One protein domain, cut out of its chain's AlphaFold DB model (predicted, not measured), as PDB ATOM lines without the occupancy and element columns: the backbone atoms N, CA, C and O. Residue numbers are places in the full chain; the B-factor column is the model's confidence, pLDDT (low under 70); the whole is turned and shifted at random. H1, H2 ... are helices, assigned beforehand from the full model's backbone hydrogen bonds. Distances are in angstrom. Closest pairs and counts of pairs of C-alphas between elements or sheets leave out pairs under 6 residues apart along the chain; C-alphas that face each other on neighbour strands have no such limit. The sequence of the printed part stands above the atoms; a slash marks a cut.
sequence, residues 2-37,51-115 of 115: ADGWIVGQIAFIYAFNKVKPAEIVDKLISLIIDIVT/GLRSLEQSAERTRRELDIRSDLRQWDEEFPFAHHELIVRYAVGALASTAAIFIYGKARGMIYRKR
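This is residues 2 to 37 and 51 to 115 of the 115 residues of the protein "Hypothetical protein" of Helicotheca tamesis (UniProt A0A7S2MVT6). Two long helices, H4 and H3, meet near their ends as a wide L; H1 crosses H4 slantwise, and H2 sits within the angle, packing on H3 and the beginning of H4. The printed part has 101 residues with four named helices, H1 to H4 in chain order, and no named strand: all helix. It is extended, radius of gyration of the C-alphas 19.7 A, and flat, spanning 67 by 37 by 18 A.

H4, residues 84 to 113, measures 43.7 A and ends at C-alpha 113 (-71.881, -16.914, -48.919). H3, residues 51 to 78, measures 40.4 A. H1, residues 2 to 18, measures 24.3 A from C-alpha 2 (-52.531, -14.279, -42.772). H2, residues 21 to 36, measures 22.4 A.

H4 is the hub; the helix packing is mostly crossed, with no shallow tilt. H1 and H4 touch, opposite ways at 36 degrees, only just a steep tilt; their closest C-alphas, Gly 8 and Ser 97, are 4.2 A apart. H2 touches H4 with residues 21 to 25 alone, about perpendicular at 86 degrees, closest C-alphas Pro 21 and Glu 85, 5.3 A. H2 touches H3 with residues 29 to 33 alone, opposite ways at a steep tilt of 47 degrees, closest C-alphas Ile 33 and Arg 61, 6.6 A. H3 and H4 only just touch, with 3 pairs of C-alphas within 8 A, closest Asp 76 and His 84, 6.7 A. H1 and H3 are apart. In H1, H2, H3 and H4 every O i to N i+4 pair is within hydrogen-bond range.

The C-alphas farthest apart, of Leu 52 and Arg 115, are 66.9 A apart. Residues 38 to 50 are not printed; C-alphas 37 and 51 are 16.8 A apart across the cut. No link is long among those printed whole. The pLDDT is under 70 at residues 37, 51 to 54, 80 to 82 and 113 to 115.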
ATOM      1  N   ALA A   2     -53.233 -13.844 -43.990       74.06
ATOM      2  CA  ALA A   2     -52.531 -14.279 -42.772       74.06
ATOM      3  C   ALA A   2     -53.197 -15.473 -42.050       74.06
ATOM      4  O   ALA A   2     -52.520 -16.427 -41.688       74.06
ATOM      5  N   ASP A   3     -54.526 -15.473 -41.925       81.44
ATOM      6  CA  ASP A   3     -55.273 -16.484 -41.155       81.44
ATOM      7  C   ASP A   3     -55.097 -17.910 -41.711       81.44
ATOM      8  O   ASP A   3     -54.906 -18.859 -40.958       81.44
ATOM      9  N   GLY A   4     -55.113 -18.065 -43.041       83.50
ATOM     10  CA  GLY A   4     -54.910 -19.366 -43.687       83.50
ATOM     11  C   GLY A   4     -53.475 -19.869 -43.533       83.50
ATOM     12  O   GLY A   4     -53.264 -21.054 -43.295       83.50
ATOM     13  N   TRP A   5     -52.496 -18.963 -43.598       86.44
ATOM     14  CA  TRP A   5     -51.094 -19.299 -43.360       86.44
ATOM     15  C   TRP A   5     -50.870 -19.786 -41.921       86.44
ATOM     16  O   TRP A   5     -50.244 -20.823 -41.729       86.44
ATOM     17  N   ILE A   6     -51.462 -19.115 -40.925       90.12
ATOM     18  CA  ILE A   6     -51.399 -19.537 -39.514       90.12
ATOM     19  C   ILE A   6     -52.013 -20.932 -39.331       90.12
ATOM     20  O   ILE A   6     -51.401 -21.794 -38.704       90.12
ATOM     21  N   VAL A   7     -53.191 -21.186 -39.913       90.12
ATOM     22  CA  VAL A   7     -53.852 -22.503 -39.843       90.12
ATOM     23  C   VAL A   7     -52.976 -23.599 -40.458       90.12
ATOM     24  O   VAL A   7     -52.829 -24.668 -39.863       90.12
ATOM     25  N   GLY A   8     -52.353 -23.326 -41.606       87.50
ATOM     26  CA  GLY A   8     -51.411 -24.248 -42.239       87.50
ATOM     27  C   GLY A   8     -50.188 -24.542 -41.368       87.50
ATOM     28  O   GLY A   8     -49.832 -25.703 -41.185       87.50
ATOM     29  N   GLN A   9     -49.571 -23.515 -40.774       90.62
ATOM     30  CA  GLN A   9     -48.418 -23.678 -39.877       90.62
ATOM     31  C   GLN A   9     -48.766 -24.494 -38.626       90.62
ATOM     32  O   GLN A   9     -48.028 -25.406 -38.259       90.62
ATOM     33  N   ILE A  10     -49.916 -24.230 -38.000       91.56
ATOM     34  CA  ILE A  10     -50.374 -24.997 -36.831       91.56
ATOM     35  C   ILE A  10     -50.595 -26.466 -37.210       91.56
ATOM     36  O   ILE A  10     -50.135 -27.357 -36.498       91.56
ATOM     37  N   ALA A  11     -51.256 -26.727 -38.342       90.06
ATOM     38  CA  ALA A  11     -51.490 -28.086 -38.822       90.06
ATOM     39  C   ALA A  11     -50.178 -28.816 -39.156       90.06
ATOM     40  O   ALA A  11     -50.023 -29.983 -38.798       90.06
ATOM     41  N   PHE A  12     -49.222 -28.116 -39.776       91.75
ATOM     42  CA  PHE A  12     -47.886 -28.635 -40.055       91.75
ATOM     43  C   PHE A  12     -47.174 -29.054 -38.765       91.75
ATOM     44  O   PHE A  12     -46.779 -30.208 -38.627       91.75
ATOM     45  N   ILE A  13     -47.049 -28.132 -37.804       91.88
ATOM     46  CA  ILE A  13     -46.330 -28.356 -36.542       91.88
ATOM     47  C   ILE A  13     -46.998 -29.472 -35.739       91.88
ATOM     48  O   ILE A  13     -46.319 -30.323 -35.161       91.88
ATOM     49  N   TYR A  14     -48.331 -29.496 -35.709       91.81
ATOM     50  CA  TYR A  14     -49.077 -30.544 -35.027       91.81
ATOM     51  C   TYR A  14     -48.794 -31.921 -35.640       91.81
ATOM     52  O   TYR A  14     -48.421 -32.848 -34.920       91.81
ATOM     53  N   ALA A  15     -48.920 -32.050 -36.962       89.88
ATOM     54  CA  ALA A  15     -48.676 -33.306 -37.663       89.88
ATOM     55  C   ALA A  15     -47.214 -33.759 -37.533       89.88
ATOM     56  O   ALA A  15     -46.969 -34.918 -37.212       89.88
ATOM     57  N   PHE A  16     -46.256 -32.843 -37.678       90.81
ATOM     58  CA  PHE A  16     -44.826 -33.123 -37.540       90.81
ATOM     59  C   PHE A  16     -44.468 -33.733 -36.173       90.81
ATOM     60  O   PHE A  16     -43.655 -34.653 -36.090       90.81
ATOM     61  N   ASN A  17     -45.094 -33.241 -35.097       88.75
ATOM     62  CA  ASN A  17     -44.830 -33.704 -33.732       88.75
ATOM     63  C   ASN A  17     -45.627 -34.953 -33.330       88.75
ATOM     64  O   ASN A  17     -45.196 -35.690 -32.445       88.75
ATOM     65  N   LYS A  18     -46.811 -35.169 -33.913       90.00
ATOM     66  CA  LYS A  18     -47.713 -36.269 -33.528       90.00
ATOM     67  C   LYS A  18     -47.603 -37.505 -34.414       90.00
ATOM     68  O   LYS A  18     -48.042 -38.573 -33.995       90.00
ATOM     69  N   VAL A  19     -47.038 -37.376 -35.611       88.94
ATOM     70  CA  VAL A  19     -46.779 -38.510 -36.500       88.94
ATOM     71  C   VAL A  19     -45.785 -39.469 -35.866       88.94
ATOM     72  O   VAL A  19     -44.745 -39.063 -35.353       88.94
ATOM     73  N   LYS A  20     -46.099 -40.760 -35.972       89.25
ATOM     74  CA  LYS A  20     -45.167 -41.855 -35.724       89.25
ATOM     75  C   LYS A  20     -44.646 -42.349 -37.077       89.25
ATOM     76  O   LYS A  20     -45.404 -43.006 -37.792       89.25
ATOM     77  N   PRO A  21     -43.400 -42.026 -37.459       84.00
ATOM     78  CA  PRO A  21     -42.888 -42.363 -38.785       84.00
ATOM     79  C   PRO A  21     -42.887 -43.865 -39.058       84.00
ATOM     80  O   PRO A  21     -43.295 -44.272 -40.140       84.00
ATOM     81  N   ALA A  22     -42.547 -44.674 -38.051       82.75
ATOM     82  CA  ALA A  22     -42.535 -46.133 -38.145       82.75
ATOM     83  C   ALA A  22     -43.869 -46.709 -38.653       82.75
ATOM     84  O   ALA A  22     -43.879 -47.481 -39.605       82.75
ATOM     85  N   GLU A  23     -45.009 -46.254 -38.115       85.88
ATOM     86  CA  GLU A  23     -46.334 -46.739 -38.539       85.88
ATOM     87  C   GLU A  23     -46.661 -46.374 -40.000       85.88
ATOM     88  O   GLU A  23     -47.441 -47.060 -40.662       85.88
ATOM     89  N   ILE A  24     -46.103 -45.274 -40.512       84.75
ATOM     90  CA  ILE A  24     -46.294 -44.841 -41.902       84.75
ATOM     91  C   ILE A  24     -45.390 -45.642 -42.833       84.75
ATOM     92  O   ILE A  24     -45.843 -46.087 -43.886       84.75
ATOM     93  N   VAL A  25     -44.139 -45.857 -42.429       84.31
ATOM     94  CA  VAL A  25     -43.175 -46.684 -43.157       84.31
ATOM     95  C   VAL A  25     -43.697 -48.112 -43.283       84.31
ATOM     96  O   VAL A  25     -43.752 -48.623 -44.395       84.31
ATOM     97  N   ASP A  26     -44.202 -48.716 -42.203       83.88
ATOM     98  CA  ASP A  26     -44.780 -50.066 -42.241       83.88
ATOM     99  C   ASP A  26     -45.936 -50.168 -43.255       83.88
ATOM    100  O   ASP A  26     -46.009 -51.112 -44.045       83.88
ATOM    101  N   LYS A  27     -46.820 -49.161 -43.303       84.44
ATOM    102  CA  LYS A  27     -47.916 -49.106 -44.287       84.44
ATOM    103  C   LYS A  27     -47.416 -48.932 -45.719       84.44
ATOM    104  O   LYS A  27     -47.996 -49.514 -46.632       84.44
ATOM    105  N   LEU A  28     -46.366 -48.138 -45.927       83.00
ATOM    106  CA  LEU A  28     -45.751 -47.958 -47.242       83.00
ATOM    107  C   LEU A  28     -45.076 -49.242 -47.722       83.00
ATOM    108  O   LEU A  28     -45.269 -49.621 -48.872       83.00
ATOM    109  N   ILE A  29     -44.353 -49.942 -46.846       83.44
ATOM    110  CA  ILE A  29     -43.741 -51.239 -47.159       83.44
ATOM    111  C   ILE A  29     -44.829 -52.247 -47.539       83.44
ATOM    112  O   ILE A  29     -44.733 -52.887 -48.584       83.44
ATOM    113  N   SER A  30     -45.904 -52.328 -46.750       79.62
ATOM    114  CA  SER A  30     -47.058 -53.187 -47.038       79.62
ATOM    115  C   SER A  30     -47.676 -52.887 -48.414       79.62
ATOM    116  O   SER A  30     -47.868 -53.801 -49.217       79.62
ATOM    117  N   LEU A  31     -47.881 -51.605 -48.739       81.19
ATOM    118  CA  LEU A  31     -48.380 -51.170 -50.047       81.19
ATOM    119  C   LEU A  31     -47.431 -51.553 -51.193       81.19
ATOM    120  O   LEU A  31     -47.881 -52.040 -52.230       81.19
ATOM    121  N   ILE A  32     -46.123 -51.340 -51.021       80.12
ATOM    122  CA  ILE A  32     -45.107 -51.702 -52.018       80.12
ATOM    123  C   ILE A  32     -45.129 -53.214 -52.255       80.12
ATOM    124  O   ILE A  32     -45.154 -53.656 -53.402       80.12
ATOM    125  N   ILE A  33     -45.188 -54.021 -51.196       79.88
ATOM    126  CA  ILE A  33     -45.258 -55.481 -51.306       79.88
ATOM    127  C   ILE A  33     -46.510 -55.910 -52.077       79.88
ATOM    128  O   ILE A  33     -46.410 -56.762 -52.965       79.88
ATOM    129  N   ASP A  34     -47.667 -55.314 -51.794       78.31
ATOM    130  CA  ASP A  34     -48.913 -55.626 -52.497       78.31
ATOM    131  C   ASP A  34     -48.864 -55.254 -53.986       78.31
ATOM    132  O   ASP A  34     -49.332 -56.030 -54.823       78.31
ATOM    133  N   ILE A  35     -48.241 -54.124 -54.342       76.69
ATOM    134  CA  ILE A  35     -48.045 -53.712 -55.744       76.69
ATOM    135  C   ILE A  35     -47.113 -54.684 -56.480       76.69
ATOM    136  O   ILE A  35     -47.382 -55.057 -57.622       76.69
ATOM    137  N   VAL A  36     -46.009 -55.091 -55.849       75.25
ATOM    138  CA  VAL A  36     -44.961 -55.885 -56.511       75.25
ATOM    139  C   VAL A  36     -45.285 -57.392 -56.491       75.25
ATOM    140  O   VAL A  36     -44.812 -58.141 -57.348       75.25
ATOM    141  N   THR A  37     -46.135 -57.859 -55.569       69.12
ATOM    142  CA  THR A  37     -46.653 -59.243 -55.533       69.12
ATOM    143  C   THR A  37     -48.181 -59.295 -55.673       69.12
ATOM    144  O   THR A  37     -48.877 -59.667 -54.720       69.12
ATOM    145  N   GLY A  51     -52.099 -74.346 -51.059       64.44
ATOM    146  CA  GLY A  51     -51.441 -74.249 -49.749       64.44
ATOM    147  C   GLY A  51     -49.917 -74.109 -49.828       64.44
ATOM    148  O   GLY A  51     -49.339 -73.287 -49.127       64.44
ATOM    149  N   LEU A  52     -49.254 -74.860 -50.712       67.19
ATOM    150  CA  LEU A  52     -47.804 -74.720 -50.913       67.19
ATOM    151  C   LEU A  52     -47.445 -73.364 -51.531       67.19
ATOM    152  O   LEU A  52     -46.538 -72.696 -51.044       67.19
ATOM    153  N   ARG A  53     -48.212 -72.895 -52.526       64.19
ATOM    154  CA  ARG A  53     -47.992 -71.565 -53.112       64.19
ATOM    155  C   ARG A  53     -48.330 -70.422 -52.168       64.19
ATOM    156  O   ARG A  53     -47.665 -69.397 -52.240       64.19
ATOM    157  N   SER A  54     -49.328 -70.551 -51.292       65.44
ATOM    158  CA  SER A  54     -49.601 -69.502 -50.303       65.44
ATOM    159  C   SER A  54     -48.462 -69.376 -49.291       65.44
ATOM    160  O   SER A  54     -48.126 -68.264 -48.891       65.44
ATOM    161  N   LEU A  55     -47.818 -70.492 -48.933       70.19
ATOM    162  CA  LEU A  55     -46.614 -70.496 -48.107       70.19
ATOM    163  C   LEU A  55     -45.405 -69.919 -48.850       70.19
ATOM    164  O   LEU A  55     -44.723 -69.071 -48.286       70.19
ATOM    165  N   GLU A  56     -45.173 -70.299 -50.110       71.56
ATOM    166  CA  GLU A  56     -44.123 -69.697 -50.948       71.56
ATOM    167  C   GLU A  56     -44.341 -68.191 -51.132       71.56
ATOM    168  O   GLU A  56     -43.405 -67.409 -51.009       71.56
ATOM    169  N   GLN A  57     -45.583 -67.762 -51.354       71.50
ATOM    170  CA  GLN A  57     -45.942 -66.354 -51.489       71.50
ATOM    171  C   GLN A  57     -45.770 -65.599 -50.167       71.50
ATOM    172  O   GLN A  57     -45.310 -64.462 -50.174       71.50
ATOM    173  N   SER A  58     -46.107 -66.217 -49.034       73.94
ATOM    174  CA  SER A  58     -45.887 -65.634 -47.707       73.94
ATOM    175  C   SER A  58     -44.393 -65.524 -47.381       73.94
ATOM    176  O   SER A  58     -43.940 -64.492 -46.887       73.94
ATOM    177  N   ALA A  59     -43.607 -66.546 -47.724       78.44
ATOM    178  CA  ALA A  59     -42.157 -66.544 -47.567       78.44
ATOM    179  C   ALA A  59     -41.494 -65.484 -48.463       78.44
ATOM    180  O   ALA A  59     -40.661 -64.721 -47.983       78.44
ATOM    181  N   GLU A  60     -41.915 -65.368 -49.726       79.31
ATOM    182  CA  GLU A  60     -41.436 -64.341 -50.659       79.31
ATOM    183  C   GLU A  60     -41.818 -62.927 -50.194       79.31
ATOM    184  O   GLU A  60     -40.994 -62.015 -50.238       79.31
ATOM    185  N   ARG A  61     -43.043 -62.738 -49.684       77.12
ATOM    186  CA  ARG A  61     -43.474 -61.464 -49.087       77.12
ATOM    187  C   ARG A  61     -42.637 -61.098 -47.867       77.12
ATOM    188  O   ARG A  61     -42.164 -59.970 -47.786       77.12
ATOM    189  N   THR A  62     -42.409 -62.055 -46.969       80.81
ATOM    190  CA  THR A  62     -41.595 -61.859 -45.758       80.81
ATOM    191  C   THR A  62     -40.150 -61.527 -46.118       80.81
ATOM    192  O   THR A  62     -39.561 -60.617 -45.543       80.81
ATOM    193  N   ARG A  63     -39.577 -62.226 -47.106       82.81
ATOM    194  CA  ARG A  63     -38.219 -61.969 -47.591       82.81
ATOM    195  C   ARG A  63     -38.081 -60.554 -48.145       82.81
ATOM    196  O   ARG A  63     -37.169 -59.842 -47.751       82.81
ATOM    197  N   ARG A  64     -39.022 -60.120 -48.987       81.06
ATOM    198  CA  ARG A  64     -39.019 -58.753 -49.532       81.06
ATOM    199  C   ARG A  64     -39.235 -57.689 -48.470       81.06
ATOM    200  O   ARG A  64     -38.646 -56.622 -48.567       81.06
ATOM    201  N   GLU A  65     -40.067 -57.961 -47.470       81.69
ATOM    202  CA  GLU A  65     -40.225 -57.051 -46.337       81.69
ATOM    203  C   GLU A  65     -38.896 -56.851 -45.602       81.69
ATOM    204  O   GLU A  65     -38.523 -55.718 -45.305       81.69
ATOM    205  N   LEU A  66     -38.170 -57.943 -45.342       84.56
ATOM    206  CA  LEU A  66     -36.860 -57.894 -44.697       84.56
ATOM    207  C   LEU A  66     -35.826 -57.152 -45.547       84.56
ATOM    208  O   LEU A  66     -35.133 -56.302 -44.993       84.56
ATOM    209  N   ASP A  67     -35.776 -57.410 -46.856       86.38
ATOM    210  CA  ASP A  67     -34.863 -56.720 -47.779       86.38
ATOM    211  C   ASP A  67     -35.135 -55.200 -47.797       86.38
ATOM    212  O   ASP A  67     -34.227 -54.389 -47.632       86.38
ATOM    213  N   ILE A  68     -36.403 -54.778 -47.876       82.00
ATOM    214  CA  ILE A  68     -36.757 -53.346 -47.845       82.00
ATOM    215  C   ILE A  68     -36.400 -52.717 -46.490       82.00
ATOM    216  O   ILE A  68     -35.924 -51.582 -46.431       82.00
ATOM    217  N   ARG A  69     -36.618 -53.435 -45.379       83.56
ATOM    218  CA  ARG A  69     -36.232 -52.956 -44.043       83.56
ATOM    219  C   ARG A  69     -34.711 -52.847 -43.898       83.56
ATOM    220  O   ARG A  69     -34.256 -51.909 -43.242       83.56
ATOM    221  N   SER A  70     -33.931 -53.760 -44.481       85.94
ATOM    222  CA  SER A  70     -32.468 -53.651 -44.472       85.94
ATOM    223  C   SER A  70     -31.983 -52.475 -45.307       85.94
ATOM    224  O   SER A  70     -31.129 -51.735 -44.829       85.94
ATOM    225  N   ASP A  71     -32.581 -52.240 -46.474       85.50
ATOM    226  CA  ASP A  71     -32.225 -51.113 -47.341       85.50
ATOM    227  C   ASP A  71     -32.536 -49.769 -46.666       85.50
ATOM    228  O   ASP A  71     -31.732 -48.841 -46.709       85.50
ATOM    229  N   LEU A  72     -33.676 -49.668 -45.972       81.56
ATOM    230  CA  LEU A  72     -34.028 -48.480 -45.184       81.56
ATOM    231  C   LEU A  72     -33.051 -48.237 -44.030       81.56
ATOM    232  O   LEU A  72     -32.687 -47.095 -43.754       81.56
ATOM    233  N   ARG A  73     -32.607 -49.306 -43.364       82.88
ATOM    234  CA  ARG A  73     -31.609 -49.200 -42.300       82.88
ATOM    235  C   ARG A  73     -30.247 -48.779 -42.849       82.88
ATOM    236  O   ARG A  73     -29.597 -47.932 -42.248       82.88
ATOM    237  N   GLN A  74     -29.840 -49.332 -43.989       86.69
ATOM    238  CA  GLN A  74     -28.614 -48.929 -44.668       86.69
ATOM    239  C   GLN A  74     -28.681 -47.457 -45.093       86.69
ATOM    240  O   GLN A  74     -27.734 -46.714 -44.856       86.69
ATOM    241  N   TRP A  75     -29.814 -47.005 -45.642       82.56
ATOM    242  CA  TRP A  75     -30.034 -45.593 -45.954       82.56
ATOM    243  C   TRP A  75     -29.822 -44.716 -44.721       82.56
ATOM    244  O   TRP A  75     -29.151 -43.689 -44.804       82.56
ATOM    245  N   ASP A  76     -30.399 -45.089 -43.578       82.62
ATOM    246  CA  ASP A  76     -30.232 -44.313 -42.350       82.62
ATOM    247  C   ASP A  76     -28.771 -44.226 -41.910       82.62
ATOM    248  O   ASP A  76     -28.334 -43.165 -41.466       82.62
ATOM    249  N   GLU A  77     -28.017 -45.315 -42.045       83.06
ATOM    250  CA  GLU A  77     -26.587 -45.348 -41.734       83.06
ATOM    251  C   GLU A  77     -25.771 -44.466 -42.698       83.06
ATOM    252  O   GLU A  77     -24.858 -43.760 -42.264       83.06
ATOM    253  N   GLU A  78     -26.126 -44.443 -43.985       86.44
ATOM    254  CA  GLU A  78     -25.466 -43.625 -45.014       86.44
ATOM    255  C   GLU A  78     -25.824 -42.131 -44.923       86.44
ATOM    256  O   GLU A  78     -24.984 -41.266 -45.186       86.44
ATOM    257  N   PHE A  79     -27.056 -41.804 -44.517       78.69
ATOM    258  CA  PHE A  79     -27.579 -40.437 -44.479       78.69
ATOM    259  C   PHE A  79     -28.139 -40.060 -43.099       78.69
ATOM    260  O   PHE A  79     -29.343 -39.823 -42.957       78.69
ATOM    261  N   PRO A  80     -27.274 -39.862 -42.087       69.56
ATOM    262  CA  PRO A  80     -27.708 -39.552 -40.723       69.56
ATOM    263  C   PRO A  80     -28.470 -38.223 -40.602       69.56
ATOM    264  O   PRO A  80     -29.310 -38.037 -39.726       69.56
ATOM    265  N   PHE A  81     -28.218 -37.277 -41.511       62.91
ATOM    266  CA  PHE A  81     -28.918 -35.988 -41.542       62.91
ATOM    267  C   PHE A  81     -30.272 -36.041 -42.264       62.91
ATOM    268  O   PHE A  81     -31.101 -35.151 -42.076       62.91
ATOM    269  N   ALA A  82     -30.505 -37.069 -43.083       69.38
ATOM    270  CA  ALA A  82     -31.728 -37.266 -43.857       69.38
ATOM    271  C   ALA A  82     -32.361 -38.626 -43.536       69.38
ATOM    272  O   ALA A  82     -32.837 -39.320 -44.437       69.38
ATOM    273  N   HIS A  83     -32.374 -38.983 -42.246       78.62
ATOM    274  CA  HIS A  83     -33.074 -40.166 -41.760       78.62
ATOM    275  C   HIS A  83     -34.501 -40.183 -42.294       78.62
ATOM    276  O   HIS A  83     -35.207 -39.164 -42.268       78.62
ATOM    277  N   HIS A  84     -34.930 -41.348 -42.770       78.62
ATOM    278  CA  HIS A  84     -36.225 -41.503 -43.429       78.62
ATOM    279  C   HIS A  84     -37.383 -41.018 -42.536       78.62
ATOM    280  O   HIS A  84     -38.382 -40.492 -43.031       78.62
ATOM    281  N   GLU A  85     -37.226 -41.084 -41.210       81.06
ATOM    282  CA  GLU A  85     -38.167 -40.512 -40.248       81.06
ATOM    283  C   GLU A  85     -38.425 -39.013 -40.447       81.06
ATOM    284  O   GLU A  85     -39.576 -38.572 -40.384       81.06
ATOM    285  N   LEU A  86     -37.377 -38.214 -40.671       84.50
ATOM    286  CA  LEU A  86     -37.510 -36.775 -40.900       84.50
ATOM    287  C   LEU A  86     -38.257 -36.524 -42.206       84.50
ATOM    288  O   LEU A  86     -39.194 -35.726 -42.222       84.50
ATOM    289  N   ILE A  87     -37.903 -37.251 -43.268       86.38
ATOM    290  CA  ILE A  87     -38.575 -37.164 -44.571       86.38
ATOM    291  C   ILE A  87     -40.077 -37.420 -44.403       86.38
ATOM    292  O   ILE A  87     -40.898 -36.622 -44.859       86.38
ATOM    293  N   VAL A  88     -40.444 -38.478 -43.676       86.81
ATOM    294  CA  VAL A  88     -41.844 -38.822 -43.400       86.81
ATOM    295  C   VAL A  88     -42.547 -37.714 -42.609       86.81
ATOM    296  O   VAL A  88     -43.649 -37.305 -42.982       86.81
ATOM    297  N   ARG A  89     -41.929 -37.173 -41.553       88.25
ATOM    298  CA  ARG A  89     -42.528 -36.084 -40.755       88.25
ATOM    299  C   ARG A  89     -42.755 -34.822 -41.583       88.25
ATOM    300  O   ARG A  89     -43.829 -34.227 -41.494       88.25
ATOM    301  N   TYR A  90     -41.783 -34.431 -42.406       88.25
ATOM    302  CA  TYR A  90     -41.904 -33.271 -43.292       88.25
ATOM    303  C   TYR A  90     -42.983 -33.480 -44.357       88.25
ATOM    304  O   TYR A  90     -43.816 -32.594 -44.559       88.25
ATOM    305  N   ALA A  91     -43.017 -34.653 -44.993       88.00
ATOM    306  CA  ALA A  91     -44.013 -34.978 -46.010       88.00
ATOM    307  C   ALA A  91     -45.437 -34.943 -45.436       88.00
ATOM    308  O   ALA A  91     -46.323 -34.288 -45.989       88.00
ATOM    309  N   VAL A  92     -45.660 -35.584 -44.286       90.25
ATOM    310  CA  VAL A  92     -46.982 -35.608 -43.647       90.25
ATOM    311  C   VAL A  92     -47.369 -34.229 -43.120       90.25
ATOM    312  O   VAL A  92     -48.518 -33.819 -43.282       90.25
ATOM    313  N   GLY A  93     -46.421 -33.481 -42.550       88.00
ATOM    314  CA  GLY A  93     -46.635 -32.095 -42.139       88.00
ATOM    315  C   GLY A  93     -47.096 -31.215 -43.302       88.00
ATOM    316  O   GLY A  93     -48.079 -30.481 -43.176       88.00
ATOM    317  N   ALA A  94     -46.435 -31.316 -44.458       89.81
ATOM    318  CA  ALA A  94     -46.785 -30.552 -45.655       89.81
ATOM    319  C   ALA A  94     -48.180 -30.918 -46.191       89.81
ATOM    320  O   ALA A  94     -48.973 -30.030 -46.529       89.81
ATOM    321  N   LEU A  95     -48.519 -32.212 -46.210       90.12
ATOM    322  CA  LEU A  95     -49.847 -32.690 -46.600       90.12
ATOM    323  C   LEU A  95     -50.936 -32.183 -45.645       90.12
ATOM    324  O   LEU A  95     -51.954 -31.655 -46.098       90.12
ATOM    325  N   ALA A  96     -50.708 -32.281 -44.333       89.44
ATOM    326  CA  ALA A  96     -51.637 -31.800 -43.313       89.44
ATOM    327  C   ALA A  96     -51.867 -30.285 -43.421       89.44
ATOM    328  O   ALA A  96     -53.009 -29.829 -43.368       89.44
ATOM    329  N   SER A  97     -50.800 -29.514 -43.638       90.94
ATOM    330  CA  SER A  97     -50.865 -28.067 -43.859       90.94
ATOM    331  C   SER A  97     -51.713 -27.710 -45.079       90.94
ATOM    332  O   SER A  97     -52.645 -26.908 -44.988       90.94
ATOM    333  N   THR A  98     -51.457 -28.374 -46.208       90.69
ATOM    334  CA  THR A  98     -52.187 -28.148 -47.463       90.69
ATOM    335  C   THR A  98     -53.673 -28.469 -47.307       90.69
ATOM    336  O   THR A  98     -54.533 -27.675 -47.698       90.69
ATOM    337  N   ALA A  99     -53.990 -29.603 -46.675       90.69
ATOM    338  CA  ALA A  99     -55.364 -30.000 -46.396       90.69
ATOM    339  C   ALA A  99     -56.071 -28.995 -45.472       90.69
ATOM    340  O   ALA A  99     -57.201 -28.588 -45.750       90.69
ATOM    341  N   ALA A 100     -55.401 -28.544 -44.409       89.88
ATOM    342  CA  ALA A 100     -55.954 -27.580 -43.465       89.88
ATOM    343  C   ALA A 100     -56.256 -26.229 -44.131       89.88
ATOM    344  O   ALA A 100     -57.344 -25.684 -43.938       89.88
ATOM    345  N   ILE A 101     -55.348 -25.724 -44.973       90.75
ATOM    346  CA  ILE A 101     -55.559 -24.490 -45.746       90.75
ATOM    347  C   ILE A 101     -56.762 -24.641 -46.681       90.75
ATOM    348  O   ILE A 101     -57.612 -23.749 -46.740       90.75
ATOM    349  N   PHE A 102     -56.865 -25.766 -47.388       90.56
ATOM    350  CA  PHE A 102     -57.965 -26.018 -48.317       90.56
ATOM    351  C   PHE A 102     -59.324 -26.082 -47.605       90.56
ATOM    352  O   PHE A 102     -60.280 -25.419 -48.020       90.56
ATOM    353  N   ILE A 103     -59.406 -26.839 -46.507       90.25
ATOM    354  CA  ILE A 103     -60.625 -26.977 -45.698       90.25
ATOM    355  C   ILE A 103     -61.024 -25.624 -45.110       90.25
ATOM    356  O   ILE A 103     -62.181 -25.222 -45.227       90.25
ATOM    357  N   TYR A 104     -60.068 -24.896 -44.530       88.69
ATOM    358  CA  TYR A 104     -60.308 -23.571 -43.970       88.69
ATOM    359  C   TYR A 104     -60.793 -22.582 -45.037       88.69
ATOM    360  O   TYR A 104     -61.774 -21.869 -44.822       88.69
ATOM    361  N   GLY A 105     -60.167 -22.584 -46.218       87.56
ATOM    362  CA  GLY A 105     -60.584 -21.770 -47.357       87.56
ATOM    363  C   GLY A 105     -62.023 -22.063 -47.784       87.56
ATOM    364  O   GLY A 105     -62.825 -21.136 -47.930       87.56
ATOM    365  N   LYS A 106     -62.390 -23.346 -47.906       89.19
ATOM    366  CA  LYS A 106     -63.771 -23.748 -48.214       89.19
ATOM    367  C   LYS A 106     -64.760 -23.360 -47.117       89.19
ATOM    368  O   LYS A 106     -65.824 -22.825 -47.429       89.19
ATOM    369  N   ALA A 107     -64.429 -23.607 -45.852       87.00
ATOM    370  CA  ALA A 107     -65.290 -23.284 -44.718       87.00
ATOM    371  C   ALA A 107     -65.558 -21.777 -44.633       87.00
ATOM    372  O   ALA A 107     -66.711 -21.355 -44.533       87.00
ATOM    373  N   ARG A 108     -64.507 -20.961 -44.778       85.38
ATOM    374  CA  ARG A 108     -64.622 -19.503 -44.842       85.38
ATOM    375  C   ARG A 108     -65.518 -19.082 -46.006       85.38
ATOM    376  O   ARG A 108     -66.472 -18.344 -45.789       85.38
ATOM    377  N   GLY A 109     -65.277 -19.598 -47.212       84.12
ATOM    378  CA  GLY A 109     -66.098 -19.291 -48.389       84.12
ATOM    379  C   GLY A 109     -67.587 -19.605 -48.203       84.12
ATOM    380  O   GLY A 109     -68.436 -18.821 -48.622       84.12
ATOM    381  N   MET A 110     -67.926 -20.703 -47.521       83.06
ATOM    382  CA  MET A 110     -69.322 -21.041 -47.210       83.06
ATOM    383  C   MET A 110     -69.967 -20.076 -46.209       83.06
ATOM    384  O   MET A 110     -71.137 -19.736 -46.369       83.06
ATOM    385  N   ILE A 111     -69.223 -19.625 -45.196       81.25
ATOM    386  CA  ILE A 111     -69.730 -18.690 -44.180       81.25
ATOM    387  C   ILE A 111     -70.029 -17.323 -44.805       81.25
ATOM    388  O   ILE A 111     -71.094 -16.762 -44.558       81.25
ATOM    389  N   TYR A 112     -69.137 -16.812 -45.659       72.69
ATOM    390  CA  TYR A 112     -69.352 -15.529 -46.338       72.69
ATOM    391  C   TYR A 112     -70.464 -15.573 -47.389       72.69
ATOM    392  O   TYR A 112     -71.045 -14.539 -47.673       72.69
ATOM    393  N   ARG A 113     -70.787 -16.746 -47.946       68.62
ATOM    394  CA  ARG A 113     -71.881 -16.914 -48.919       68.62
ATOM    395  C   ARG A 113     -73.273 -17.011 -48.269       68.62
ATOM    396  O   ARG A 113     -74.272 -16.927 -48.973       68.62
ATOM    397  N   LYS A 114     -73.343 -17.248 -46.952       58.12
ATOM    398  CA  LYS A 114     -74.594 -17.297 -46.169       58.12
ATOM    399  C   LYS A 114     -74.973 -15.955 -45.522       58.12
ATOM    400  O   LYS A 114     -76.064 -15.869 -44.964       58.12
ATOM    401  N   ARG A 115     -74.081 -14.963 -45.549       49.12
ATOM    402  CA  ARG A 115     -74.373 -13.563 -45.208       49.12
ATOM    403  C   ARG A 115     -74.673 -12.786 -46.478       49.12
ATOM    404  O   ARG A 115     -75.466 -11.834 -46.362       49.12
TER     405      ARG A 115